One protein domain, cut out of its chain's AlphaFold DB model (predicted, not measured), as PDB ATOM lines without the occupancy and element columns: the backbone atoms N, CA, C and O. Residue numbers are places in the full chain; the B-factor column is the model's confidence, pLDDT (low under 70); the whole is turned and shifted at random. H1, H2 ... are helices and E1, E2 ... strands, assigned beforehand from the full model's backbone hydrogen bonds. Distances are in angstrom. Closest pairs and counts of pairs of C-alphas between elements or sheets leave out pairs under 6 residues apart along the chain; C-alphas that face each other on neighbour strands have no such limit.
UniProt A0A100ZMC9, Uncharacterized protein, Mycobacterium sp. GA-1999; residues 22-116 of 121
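Overview. This is residues 22 to 116 of the 121 residues of an uncharacterized protein of Mycobacterium sp. GA-1999 (UniProt A0A100ZMC9). Two small three-stranded sheets stand only partly face to face, their strands crossed, and helix H1 packs over E4 and E5 of the second sheet while its residues 90 to 95 reach E1 and E2 of the first. The short helices H2 and H3 lie beyond, at one end of the longest axis, H2 by the end of E1. The printed part has 95 residues, with six named strands and three named helices that follow in the order E1 E2 E3 E4 E5 E6 H1 H2 H3; the antiparallel sheets run E1 - E2 - E3 and E4 - E5 - E6, and the class is mixed, helices and strands, with 53 residues in named elements. It is compact, with a radius of gyration of the C-alphas of 12.6 A, and spans 33 by 30 by 22 A.

Along the chain. E1 is residues 23 to 27, 12.8 A long, beginning at C-alpha 23 (18.486, 45.263, -13.734). E2, residues 30 to 35, is 16.7 A, and E3, residues 38 to 43, is 16.9 A. E4 is residues 47 to 51, E5 residues 62 to 66, and E6 residues 72 to 74. H1, residues 85 to 96, is 16.3 A long and begins at C-alpha 85 (6.639, 44.161, -1.169). H2 is residues 103 to 106; H3, residues 108 to 114, ends at C-alpha 114 (1.454, 39.566, -10.921).

Arrangement. E1 E2 E3 and E4 E5 E6 are each a meander, each strand the antiparallel neighbour of the one before. Within hydrogen-bond range are N 25 and O 32 of the hairpin E1 and E2, 2.8 A, and N 33 and O 40 of E2 and E3, 2.8 A. In the second sheet so are N 65 and O 49, 2.8 A, and N 64 and O 72, 2.8 A. The sheets form a sandwich, two sheets face to face, with best planes 33 degrees apart and strands at 60 degrees. Between them, the closest C-alphas of E2 and E6 are those of Asn 33 and Val 74, 6.7 A apart. H1 is on one face of the sheet E4 E5 E6, making two layers; its height over the sheet is 9.6 A. It lies over E4 and E5, along the strands, at 19 degrees to E4 on the local plane. H1, with residues 86 to 90 alone, only just touches H3, with 3 pairs of C-alphas within 8 A; the closest are those of Pro 86 and Leu 113, 6.2 A. Their tilt is a shallow 26 degrees, opposite ways. H2 only grazes the sheet E1 E2 E3, with residues 103 to 105. H2 and H3 are close but not clearly touching, the closest C-alphas being those of Glu 103 and Ala 109, 5.0 A. H1 and H3 have every O i to N i+4 pair within hydrogen-bond range; H2 is too short for such a pair.

Size, cuts and confidence. The two C-alphas farthest apart, those of Lys 56 and Asp 106, are 36.5 A apart. The printed part has no cut and no long link. The mean pLDDT of the printed part is 88.9, and no printed residue is under 70.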
ATOM      1  N   ALA A  22      20.137  49.412 -15.333       75.31
ATOM      2  CA  ALA A  22      20.238  48.666 -14.086       75.31
ATOM      3  C   ALA A  22      19.116  47.609 -14.059       75.31
ATOM      4  O   ALA A  22      17.975  47.928 -14.403       75.31
ATOM      5  N   TYR A  23      19.449  46.359 -13.742       84.50
ATOM      6  CA  TYR A  23      18.486  45.263 -13.734       84.50
ATOM      7  C   TYR A  23      18.706  44.336 -12.548       84.50
ATOM      8  O   TYR A  23      19.832  44.117 -12.095       84.50
ATOM      9  N   LEU A  24      17.602  43.746 -12.104       87.50
ATOM     10  CA  LEU A  24      17.570  42.640 -11.166       87.50
ATOM     11  C   LEU A  24      17.149  41.380 -11.925       87.50
ATOM     12  O   LEU A  24      16.083  41.351 -12.537       87.50
ATOM     13  N   ARG A  25      17.981  40.342 -11.884       90.06
ATOM     14  CA  ARG A  25      17.681  39.025 -12.444       90.06
ATOM     15  C   ARG A  25      17.624  38.009 -11.313       90.06
ATOM     16  O   ARG A  25      18.596  37.835 -10.583       90.06
ATOM     17  N   ILE A  26      16.494  37.323 -11.199       91.25
ATOM     18  CA  ILE A  26      16.260  36.249 -10.231       91.25
ATOM     19  C   ILE A  26      16.208  34.951 -11.036       91.25
ATOM     20  O   ILE A  26      15.407  34.842 -11.961       91.25
ATOM     21  N   GLY A  27      17.102  34.006 -10.754       91.25
ATOM     22  CA  GLY A  27      17.200  32.740 -11.482       91.25
ATOM     23  C   GLY A  27      17.391  31.541 -10.553       91.25
ATOM     24  O   GLY A  27      17.595  31.717  -9.351       91.25
ATOM     25  N   PRO A  28      17.361  30.313 -11.095       90.50
ATOM     26  CA  PRO A  28      17.417  29.097 -10.284       90.50
ATOM     27  C   PRO A  28      18.723  28.963  -9.487       90.50
ATOM     28  O   PRO A  28      18.710  28.452  -8.371       90.50
ATOM     29  N   ASP A  29      19.834  29.494 -10.004       90.69
ATOM     30  CA  ASP A  29      21.143  29.419  -9.342       90.69
ATOM     31  C   ASP A  29      21.405  30.570  -8.356       90.69
ATOM     32  O   ASP A  29      22.288  30.472  -7.497       90.69
ATOM     33  N   GLY A  30      20.666  31.679  -8.468       92.19
ATOM     34  CA  GLY A  30      20.889  32.850  -7.628       92.19
ATOM     35  C   GLY A  30      20.262  34.144  -8.133       92.19
ATOM     36  O   GLY A  30      19.450  34.168  -9.061       92.19
ATOM     37  N   VAL A  31      20.710  35.242  -7.530       92.75
ATOM     38  CA  VAL A  31      20.303  36.608  -7.865       92.75
ATOM     39  C   VAL A  31      21.473  37.360  -8.475       92.75
ATOM     40  O   VAL A  31      22.609  37.273  -8.011       92.75
ATOM     41  N   GLU A  32      21.192  38.146  -9.501       91.94
ATOM     42  CA  GLU A  32      22.141  39.045 -10.134       91.94
ATOM     43  C   GLU A  32      21.576  40.462 -10.148       91.94
ATOM     44  O   GLU A  32      20.451  40.701 -10.581       91.94
ATOM     45  N   ASN A  33      22.373  41.404  -9.659       89.25
ATOM     46  CA  ASN A  33      22.073  42.824  -9.653       89.25
ATOM     47  C   ASN A  33      23.125  43.550 -10.487       89.25
ATOM     48  O   ASN A  33      24.310  43.578 -10.133       89.25
ATOM     49  N   ALA A  34      22.694  44.137 -11.594       86.69
ATOM     50  CA  ALA A  34      23.522  44.995 -12.417       86.69
ATOM     51  C   ALA A  34      23.147  46.454 -12.179       86.69
ATOM     52  O   ALA A  34      21.992  46.840 -12.318       86.69
ATOM     53  N   ASP A  35      24.151  47.264 -11.872       75.75
ATOM     54  CA  ASP A  35      24.069  48.719 -11.894       75.75
ATOM     55  C   ASP A  35      25.001  49.257 -12.992       75.75
ATOM     56  O   ASP A  35      25.840  48.527 -13.526       75.75
ATOM     57  N   ILE A  36      24.895  50.547 -13.304       72.75
ATOM     58  CA  ILE A  36      25.656  51.247 -14.353       72.75
ATOM     59  C   ILE A  36      27.167  50.982 -14.230       72.75
ATOM     60  O   ILE A  36      27.875  50.904 -15.231       72.75
ATOM     61  N   LEU A  37      27.665  50.828 -12.998       75.25
ATOM     62  CA  LEU A  37      29.090  50.670 -12.710       75.25
ATOM     63  C   LEU A  37      29.558  49.210 -12.613       75.25
ATOM     64  O   LEU A  37      30.735  48.935 -12.848       75.25
ATOM     65  N   ARG A  38      28.693  48.276 -12.200       81.38
ATOM     66  CA  ARG A  38      29.096  46.892 -11.896       81.38
ATOM     67  C   ARG A  38      27.916  45.930 -11.857       81.38
ATOM     68  O   ARG A  38      26.830  46.289 -11.417       81.38
ATOM     69  N   THR A  39      28.198  44.678 -12.192       86.94
ATOM     70  CA  THR A  39      27.299  43.540 -11.976       86.94
ATOM     71  C   THR A  39      27.782  42.748 -10.768       86.94
ATOM     72  O   THR A  39      28.974  42.457 -10.656       86.94
ATOM     73  N   ARG A  40      26.868  42.423  -9.856       89.62
ATOM     74  CA  ARG A  40      27.101  41.557  -8.699       89.62
ATOM     75  C   ARG A  40      26.151  40.375  -8.769       89.62
ATOM     76  O   ARG A  40      24.991  40.554  -9.126       89.62
ATOM     77  N   ASN A  41      26.629  39.201  -8.396       91.38
ATOM     78  CA  ASN A  41      25.818  37.999  -8.303       91.38
ATOM     79  C   ASN A  41      25.959  37.374  -6.913       91.38
ATOM     80  O   ASN A  41      26.977  37.533  -6.242       91.38
ATOM     81  N   ALA A  42      24.909  36.694  -6.481       93.44
ATOM     82  CA  ALA A  42      24.874  35.910  -5.263       93.44
ATOM     83  C   ALA A  42      24.224  34.573  -5.583       93.44
ATOM     84  O   ALA A  42      23.111  34.540  -6.111       93.44
ATOM     85  N   ARG A  43      24.908  33.475  -5.259       94.94
ATOM     86  CA  ARG A  43      24.274  32.156  -5.273       94.94
ATOM     87  C   ARG A  43      23.351  32.058  -4.073       94.94
ATOM     88  O   ARG A  43      23.680  32.574  -3.008       94.94
ATOM     89  N   TRP A  44      22.242  31.342  -4.215       95.25
ATOM     90  CA  TRP A  44      21.300  31.173  -3.105       95.25
ATOM     91  C   TRP A  44      21.949  30.593  -1.842       95.25
ATOM     92  O   TRP A  44      21.607  31.008  -0.742       95.25
ATOM     93  N   ALA A  45      22.910  29.678  -2.007       94.44
ATOM     94  CA  ALA A  45      23.643  29.048  -0.907       94.44
ATOM     95  C   ALA A  45      24.602  29.999  -0.167       94.44
ATOM     96  O   ALA A  45      24.966  29.723   0.971       94.44
ATOM     97  N   ASP A  46      25.009  31.101  -0.805       95.12
ATOM     98  CA  ASP A  46      25.907  32.090  -0.203       95.12
ATOM     99  C   ASP A  46      25.118  33.159   0.583       95.12
ATOM    100  O   ASP A  46      25.718  33.942   1.316       95.12
ATOM    101  N   ILE A  47      23.786  33.213   0.434       95.94
ATOM    102  CA  ILE A  47      22.908  34.179   1.109       95.94
ATOM    103  C   ILE A  47      22.537  33.651   2.497       95.94
ATOM    104  O   ILE A  47      21.940  32.581   2.621       95.94
ATOM    105  N   VAL A  48      22.854  34.432   3.529       96.06
ATOM    106  CA  VAL A  48      22.554  34.120   4.938       96.06
ATOM    107  C   VAL A  48      21.338  34.873   5.467       96.06
ATOM    108  O   VAL A  48      20.703  34.408   6.410       96.06
ATOM    109  N   ASP A  49      21.008  36.016   4.864       95.31
ATOM    110  CA  ASP A  49      19.818  36.795   5.197       95.31
ATOM    111  C   ASP A  49      19.374  37.668   4.013       95.31
ATOM    112  O   ASP A  49      20.179  38.050   3.157       95.31
ATOM    113  N   ILE A  50      18.082  37.991   3.976       94.81
ATOM    114  CA  ILE A  50      17.481  38.928   3.028       94.81
ATOM    115  C   ILE A  50      16.668  39.931   3.836       94.81
ATOM    116  O   ILE A  50      15.680  39.564   4.467       94.81
ATOM    117  N   THR A  51      17.090  41.194   3.794       93.25
ATOM    118  CA  THR A  51      16.512  42.274   4.601       93.25
ATOM    119  C   THR A  51      16.180  43.501   3.756       93.25
ATOM    120  O   THR A  51      16.789  43.753   2.716       93.25
ATOM    121  N   ASP A  52      15.197  44.272   4.205       90.12
ATOM    122  CA  ASP A  52      14.832  45.591   3.685       90.12
ATOM    123  C   ASP A  52      15.531  46.735   4.448       90.12
ATOM    124  O   ASP A  52      15.252  47.918   4.233       90.12
ATOM    125  N   MET A  53      16.476  46.402   5.330       86.56
ATOM    126  CA  MET A  53      17.252  47.372   6.092       86.56
ATOM    127  C   MET A  53      18.549  47.733   5.362       86.56
ATOM    128  O   MET A  53      19.483  46.938   5.265       86.56
ATOM    129  N   ALA A  54      18.632  48.973   4.885       87.38
ATOM    130  CA  ALA A  54      19.857  49.579   4.366       87.38
ATOM    131  C   ALA A  54      20.102  50.953   5.014       87.38
ATOM    132  O   ALA A  54      19.371  51.376   5.913       87.38
ATOM    133  N   ASP A  55      21.126  51.673   4.548       82.38
ATOM    134  CA  ASP A  55      21.340  53.068   4.938       82.38
ATOM    135  C   ASP A  55      20.058  53.892   4.745       82.38
ATOM    136  O   ASP A  55      19.357  53.745   3.745       82.38
ATOM    137  N   LYS A  56      19.786  54.838   5.656       73.19
ATOM    138  CA  LYS A  56      18.542  55.644   5.690       73.19
ATOM    139  C   LYS A  56      18.204  56.400   4.393       73.19
ATOM    140  O   LYS A  56      17.118  56.957   4.277       73.19
ATOM    141  N   ARG A  57      19.143  56.496   3.448       78.62
ATOM    142  CA  ARG A  57      18.962  57.161   2.149       78.62
ATOM    143  C   ARG A  57      18.469  56.215   1.053       78.62
ATOM    144  O   ARG A  57      18.049  56.695   0.004       78.62
ATOM    145  N   THR A  58      18.535  54.905   1.264       82.38
ATOM    146  CA  THR A  58      18.121  53.916   0.273       82.38
ATOM    147  C   THR A  58      16.646  53.599   0.458       82.38
ATOM    148  O   THR A  58      16.241  53.026   1.464       82.38
ATOM    149  N   ARG A  59      15.833  53.985  -0.525       85.00
ATOM    150  CA  ARG A  59      14.400  53.694  -0.535       85.00
ATOM    151  C   ARG A  59      14.162  52.252  -0.983       85.00
ATOM    152  O   ARG A  59      14.791  51.821  -1.951       85.00
ATOM    153  N   ASN A  60      13.261  51.556  -0.286       87.62
ATOM    154  CA  ASN A  60      12.757  50.221  -0.626       87.62
ATOM    155  C   ASN A  60      13.864  49.257  -1.107       87.62
ATOM    156  O   ASN A  60      13.849  48.838  -2.270       87.62
ATOM    157  N   PRO A  61      14.899  48.995  -0.283       92.12
ATOM    158  CA  PRO A  61      16.007  48.147  -0.690       92.12
ATOM    159  C   PRO A  61      15.656  46.661  -0.570       92.12
ATOM    160  O   PRO A  61      14.930  46.255   0.330       92.12
ATOM    161  N   ILE A  62      16.259  45.837  -1.425       92.94
ATOM    162  CA  ILE A  62      16.415  44.399  -1.172       92.94
ATOM    163  C   ILE A  62      17.901  44.165  -0.916       92.94
ATOM    164  O   ILE A  62      18.726  44.365  -1.812       92.94
ATOM    165  N   VAL A  63      18.259  43.802   0.310       94.44
ATOM    166  CA  VAL A  63      19.645  43.559   0.716       94.44
ATOM    167  C   VAL A  63      19.862  42.064   0.863       94.44
ATOM    168  O   VAL A  63      19.292  41.434   1.745       94.44
ATOM    169  N   LEU A  64      20.717  41.508   0.009       95.06
ATOM    170  CA  LEU A  64      21.185  40.129   0.105       95.06
ATOM    171  C   LEU A  64      22.449  40.121   0.964       95.06
ATOM    172  O   LEU A  64      23.501  40.602   0.525       95.06
ATOM    173  N   VAL A  65      22.340  39.617   2.188       95.25
ATOM    174  CA  VAL A  65      23.471  39.449   3.103       95.25
ATOM    175  C   VAL A  65      24.169  38.147   2.747       95.25
ATOM    176  O   VAL A  65      23.542  37.089   2.719       95.25
ATOM    177  N   LEU A  66      25.460  38.230   2.437       94.00
ATOM    178  CA  LEU A  66      26.257  37.093   1.989       94.00
ATOM    179  C   LEU A  66      27.190  36.609   3.093       94.00
ATOM    180  O   LEU A  66      27.666  37.413   3.897       94.00
ATOM    181  N   ASN A  67      27.496  35.314   3.093       91.62
ATOM    182  CA  ASN A  67      28.552  34.780   3.940       91.62
ATOM    183  C   ASN A  67      29.925  35.278   3.457       91.62
ATOM    184  O   ASN A  67      30.238  35.168   2.271       91.62
ATOM    185  N   ASP A  68      30.732  35.824   4.369       80.00
ATOM    186  CA  ASP A  68      32.120  36.257   4.131       80.00
ATOM    187  C   ASP A  68      32.337  37.191   2.915       80.00
ATOM    188  O   ASP A  68      33.445  37.314   2.386       80.00
ATOM    189  N   ALA A  69      31.291  37.893   2.466       85.44
ATOM    190  CA  ALA A  69      31.339  38.793   1.320       85.44
ATOM    191  C   ALA A  69      30.493  40.053   1.540       85.44
ATOM    192  O   ALA A  69      29.611  40.117   2.394       85.44
ATOM    193  N   GLN A  70      30.760  41.090   0.743       87.94
ATOM    194  CA  GLN A  70      29.979  42.321   0.807       87.94
ATOM    195  C   GLN A  70      28.545  42.072   0.325       87.94
ATOM    196  O   GLN A  70      28.348  41.618  -0.804       87.94
ATOM    197  N   SER A  71      27.560  42.481   1.128       91.62
ATOM    198  CA  SER A  71      26.143  42.406   0.771       91.62
ATOM    199  C   SER A  71      25.839  43.053  -0.583       91.62
ATOM    200  O   SER A  71      26.433  44.069  -0.987       91.62
ATOM    201  N   ILE A  72      24.869  42.480  -1.288       92.19
ATOM    202  CA  ILE A  72      24.327  43.055  -2.517       92.19
ATOM    203  C   ILE A  72      23.097  43.865  -2.145       92.19
ATOM    204  O   ILE A  72      22.101  43.318  -1.693       92.19
ATOM    205  N   VAL A  73      23.171  45.176  -2.357       91.06
ATOM    206  CA  VAL A  73      22.037  46.081  -2.163       91.06
ATOM    207  C   VAL A  73      21.396  46.333  -3.520       91.06
ATOM    208  O   VAL A  73      22.067  46.816  -4.434       91.06
ATOM    209  N   VAL A  74      20.111  46.017  -3.641       89.56
ATOM    210  CA  VAL A  74      19.256  46.399  -4.766       89.56
ATOM    211  C   VAL A  74      18.460  47.632  -4.330       89.56
ATOM    212  O   VAL A  74      17.495  47.493  -3.580       89.56
ATOM    213  N   PRO A  75      18.880  48.851  -4.706       87.19
ATOM    214  CA  PRO A  75      18.196  50.067  -4.288       87.19
ATOM    215  C   PRO A  75      16.962  50.335  -5.155       87.19
ATOM    216  O   PRO A  75      16.969  50.039  -6.350       87.19
ATOM    217  N   ASN A  76      15.964  51.020  -4.593       86.06
ATOM    218  CA  ASN A  76      14.759  51.451  -5.306       86.06
ATOM    219  C   ASN A  76      14.054  50.289  -6.023       86.06
ATOM    220  O   ASN A  76      13.766  50.373  -7.222       86.06
ATOM    221  N   ALA A  77      13.824  49.179  -5.318       85.56
ATOM    222  CA  ALA A  77      13.167  48.023  -5.920       85.56
ATOM    223  C   ALA A  77      11.708  48.319  -6.339       85.56
ATOM    224  O   ALA A  77      11.169  47.640  -7.210       85.56
ATOM    225  N   ASP A  78      11.132  49.419  -5.843       83.81
ATOM    226  CA  ASP A  78       9.883  50.021  -6.319       83.81
ATOM    227  C   ASP A  78       9.905  50.469  -7.793       83.81
ATOM    228  O   ASP A  78       8.857  50.674  -8.396       83.81
ATOM    229  N   ARG A  79      11.089  50.601  -8.411       83.06
ATOM    230  CA  ARG A  79      11.206  50.843  -9.862       83.06
ATOM    231  C   ARG A  79      10.862  49.618 -10.702       83.06
ATOM    232  O   ARG A  79      10.538  49.777 -11.875       83.06
ATOM    233  N   TYR A  80      11.012  48.424 -10.134       79.50
ATOM    234  CA  TYR A  80      10.711  47.168 -10.813       79.50
ATOM    235  C   TYR A  80       9.268  46.736 -10.552       79.50
ATOM    236  O   TYR A  80       8.618  46.241 -11.464       79.50
ATOM    237  N   GLU A  81       8.780  46.957  -9.330       80.62
ATOM    238  CA  GLU A  81       7.421  46.628  -8.903       80.62
ATOM    239  C   GLU A  81       6.880  47.763  -8.018       80.62
ATOM    240  O   GLU A  81       7.437  47.955  -6.935       80.62
ATOM    241  N   PRO A  82       5.837  48.513  -8.430       80.12
ATOM    242  CA  PRO A  82       5.367  49.713  -7.728       80.12
ATOM    243  C   PRO A  82       5.161  49.552  -6.218       80.12
ATOM    244  O   PRO A  82       5.494  50.465  -5.459       80.12
ATOM    245  N   ASP A  83       4.677  48.387  -5.783       80.00
ATOM    246  CA  ASP A  83       4.383  48.127  -4.373       80.00
ATOM    247  C   ASP A  83       5.572  47.588  -3.572       80.00
ATOM    248  O   ASP A  83       5.442  47.458  -2.358       80.00
ATOM    249  N   PHE A  84       6.731  47.342  -4.206       82.62
ATOM    250  CA  PHE A  84       7.984  46.799  -3.644       82.62
ATOM    251  C   PHE A  84       7.858  45.435  -2.944       82.62
ATOM    252  O   PHE A  84       8.593  44.504  -3.267       82.62
ATOM    253  N   GLY A  85       6.934  45.318  -1.992       87.38
ATOM    254  CA  GLY A  85       6.639  44.161  -1.169       87.38
ATOM    255  C   GLY A  85       6.561  42.872  -1.972       87.38
ATOM    256  O   GLY A  85       7.321  41.965  -1.648       87.38
ATOM    257  N   PRO A  86       5.745  42.768  -3.039       90.19
ATOM    258  CA  PRO A  86       5.660  41.532  -3.816       90.19
ATOM    259  C   PRO A  86       7.019  41.070  -4.361       90.19
ATOM    260  O   PRO A  86       7.323  39.882  -4.314       90.19
ATOM    261  N   LEU A  87       7.875  41.999  -4.804       90.75
ATOM    262  CA  LEU A  87       9.217  41.679  -5.293       90.75
ATOM    263  C   LEU A  87      10.177  41.296  -4.156       90.75
ATOM    264  O   LEU A  87      10.958  40.356  -4.303       90.75
ATOM    265  N   TYR A  88      10.114  41.987  -3.017       93.06
ATOM    266  CA  TYR A  88      10.875  41.612  -1.822       93.06
ATOM    267  C   TYR A  88      10.518  40.191  -1.359       93.06
ATOM    268  O   TYR A  88      11.399  39.350  -1.162       93.06
ATOM    269  N   TRP A  89       9.220  39.900  -1.258       94.19
ATOM    270  CA  TRP A  89       8.706  38.601  -0.836       94.19
ATOM    271  C   TRP A  89       8.992  37.503  -1.854       94.19
ATOM    272  O   TRP A  89       9.358  36.405  -1.453       94.19
ATOM    273  N   MET A  90       8.948  37.802  -3.153       93.81
ATOM    274  CA  MET A  90       9.389  36.887  -4.208       93.81
ATOM    275  C   MET A  90      10.848  36.455  -4.014       93.81
ATOM    276  O   MET A  90      11.160  35.265  -4.040       93.81
ATOM    277  N   VAL A  91      11.755  37.413  -3.799       94.00
ATOM    278  CA  VAL A  91      13.185  37.124  -3.611       94.00
ATOM    279  C   VAL A  91      13.414  36.304  -2.334       94.00
ATOM    280  O   VAL A  91      14.198  35.353  -2.350       94.00
ATOM    281  N   ARG A  92      12.692  36.615  -1.248       94.88
ATOM    282  CA  ARG A  92      12.746  35.856   0.013       94.88
ATOM    283  C   ARG A  92      12.180  34.436  -0.135       94.88
ATOM    284  O   ARG A  92      12.784  33.499   0.383       94.88
ATOM    285  N   HIS A  93      11.083  34.271  -0.876       95.25
ATOM    286  CA  HIS A  93      10.432  32.982  -1.135       95.25
ATOM    287  C   HIS A  93      11.379  32.010  -1.835       95.25
ATOM    288  O   HIS A  93      11.630  30.927  -1.320       95.25
ATOM    289  N   TYR A  94      11.970  32.409  -2.964       95.00
ATOM    290  CA  TYR A  94      12.860  31.530  -3.736       95.00
ATOM    291  C   TYR A  94      14.209  31.266  -3.057       95.00
ATOM    292  O   TYR A  94      14.868  30.257  -3.336       95.00
ATOM    293  N   TRP A  95      14.624  32.134  -2.132       95.50
ATOM    294  CA  TRP A  95      15.744  31.823  -1.251       95.50
ATOM    295  C   TRP A  95      15.400  30.667  -0.303       95.50
ATOM    296  O   TRP A  95      16.171  29.707  -0.239       95.50
ATOM    297  N   LYS A  96      14.233  30.719   0.355       94.94
ATOM    298  CA  LYS A  96      13.790  29.729   1.351       94.94
ATOM    299  C   LYS A  96      13.238  28.422   0.779       94.94
ATOM    300  O   LYS A  96      13.347  27.408   1.460       94.94
ATOM    301  N   HIS A  97      12.713  28.438  -0.446       94.62
ATOM    302  CA  HIS A  97      12.083  27.287  -1.101       94.62
ATOM    303  C   HIS A  97      12.869  26.878  -2.360       94.62
ATOM    304  O   HIS A  97      12.497  27.254  -3.478       94.62
ATOM    305  N   PRO A  98      14.004  26.154  -2.223       94.19
ATOM    306  CA  PRO A  98      14.756  25.629  -3.360       94.19
ATOM    307  C   PRO A  98      13.923  24.791  -4.335       94.19
ATOM    308  O   PRO A  98      14.229  24.779  -5.526       94.19
ATOM    309  N   GLU A  99      12.896  24.109  -3.833       94.38
ATOM    310  CA  GLU A  99      11.965  23.263  -4.579       94.38
ATOM    311  C   GLU A  99      11.129  24.026  -5.611       94.38
ATOM    312  O   GLU A  99      10.779  23.444  -6.630       94.38
ATOM    313  N   ASP A 100      10.885  25.321  -5.394       93.50
ATOM    314  CA  ASP A 100      10.063  26.159  -6.274       93.50
ATOM    315  C   ASP A 100      10.905  26.872  -7.356       93.50
ATOM    316  O   ASP A 100      10.387  27.632  -8.170       93.50
ATOM    317  N   ARG A 101      12.234  26.705  -7.378       92.25
ATOM    318  CA  ARG A 101      13.124  27.517  -8.238       92.25
ATOM    319  C   ARG A 101      13.016  27.220  -9.732       92.25
ATOM    320  O   ARG A 101      13.470  28.036 -10.537       92.25
ATOM    321  N   ASP A 102      12.437  26.091 -10.117       90.19
ATOM    322  CA  ASP A 102      12.123  25.775 -11.514       90.19
ATOM    323  C   ASP A 102      11.138  26.795 -12.122       90.19
ATOM    324  O   ASP A 102      11.265  27.155 -13.295       90.19
ATOM    325  N   GLU A 103      10.269  27.384 -11.295       90.69
ATOM    326  CA  GLU A 103       9.328  28.450 -11.668       90.69
ATOM    327  C   GLU A 103       9.993  29.716 -12.217       90.69
ATOM    328  O   GLU A 103       9.387  30.483 -12.973       90.69
ATOM    329  N   LEU A 104      11.254  29.952 -11.842       89.88
ATOM    330  CA  LEU A 104      12.050  31.079 -12.328       89.88
ATOM    331  C   LEU A 104      12.462  30.907 -13.798       89.88
ATOM    332  O   LEU A 104      12.981  31.848 -14.400       89.88
ATOM    333  N   THR A 105      12.248  29.722 -14.379       88.88
ATOM    334  CA  THR A 105      12.637  29.392 -15.759       88.88
ATOM    335  C   THR A 105      11.459  29.243 -16.718       88.88
ATOM    336  O   THR A 105      11.649  29.367 -17.927       88.88
ATOM    337  N   ASP A 106      10.247  29.023 -16.201       84.62
ATOM    338  CA  ASP A 106       9.062  28.688 -17.002       84.62
ATOM    339  C   ASP A 106       7.969  29.774 -16.999       84.62
ATOM    340  O   ASP A 106       6.990  29.677 -17.736       84.62
ATOM    341  N   GLY A 107       8.157  30.840 -16.213       82.75
ATOM    342  CA  GLY A 107       7.251  31.988 -16.148       82.75
ATOM    343  C   GLY A 107       6.219  31.931 -15.020       82.75
ATOM    344  O   GLY A 107       5.602  32.965 -14.750       82.75
ATOM    345  N   ARG A 108       6.080  30.807 -14.299       91.00
ATOM    346  CA  ARG A 108       5.188  30.706 -13.128       91.00
ATOM    347  C   ARG A 108       5.539  31.730 -12.053       91.00
ATOM    348  O   ARG A 108       4.649  32.349 -11.477       91.00
ATOM    349  N   ALA A 109       6.828  31.997 -11.848       89.62
ATOM    350  CA  ALA A 109       7.279  32.988 -10.876       89.62
ATOM    351  C   ALA A 109       6.765  34.407 -11.180       89.62
ATOM    352  O   ALA A 109       6.401  35.160 -10.275       89.62
ATOM    353  N   LEU A 110       6.690  34.763 -12.467       88.25
ATOM    354  CA  LEU A 110       6.149  36.047 -12.907       88.25
ATOM    355  C   LEU A 110       4.627  36.106 -12.730       88.25
ATOM    356  O   LEU A 110       4.085  37.160 -12.404       88.25
ATOM    357  N   GLU A 111       3.933  34.989 -12.936       89.69
ATOM    358  CA  GLU A 111       2.497  34.888 -12.679       89.69
ATOM    359  C   GLU A 111       2.179  35.031 -11.184       89.69
ATOM    360  O   GLU A 111       1.312  35.831 -10.826       89.69
ATOM    361  N   ARG A 112       2.937  34.361 -10.304       91.44
ATOM    362  CA  ARG A 112       2.829  34.531  -8.844       91.44
ATOM    363  C   ARG A 112       3.032  35.987  -8.428       91.44
ATOM    364  O   ARG A 112       2.263  36.504  -7.617       91.44
ATOM    365  N   LEU A 113       4.022  36.664  -9.021       89.06
ATOM    366  CA  LEU A 113       4.296  38.078  -8.756       89.06
ATOM    367  C   LEU A 113       3.111  38.965  -9.167       89.06
ATOM    368  O   LEU A 113       2.629  39.750  -8.355       89.06
ATOM    369  N   ARG A 114       2.600  38.798 -10.394       87.88
ATOM    370  CA  ARG A 114       1.454  39.566 -10.921       87.88
ATOM    371  C   ARG A 114       0.173  39.363 -10.117       87.88
ATOM    372  O   ARG A 114      -0.622  40.288 -10.000       87.88
ATOM    373  N   ASN A 115      -0.014  38.166  -9.574       90.25
ATOM    374  CA  ASN A 115      -1.164  37.819  -8.748       90.25
ATOM    375  C   ASN A 115      -0.945  38.129  -7.254       90.25
ATOM    376  O   ASN A 115      -1.777  37.735  -6.437       90.25
ATOM    377  N   ALA A 116       0.159  38.799  -6.890       85.31
ATOM    378  CA  ALA A 116       0.530  39.140  -5.515       85.31
ATOM    379  C   ALA A 116       0.504  37.935  -4.549       85.31
ATOM    380  O   ALA A 116       0.088  38.043  -3.398       85.31
TER     381      ALA A 116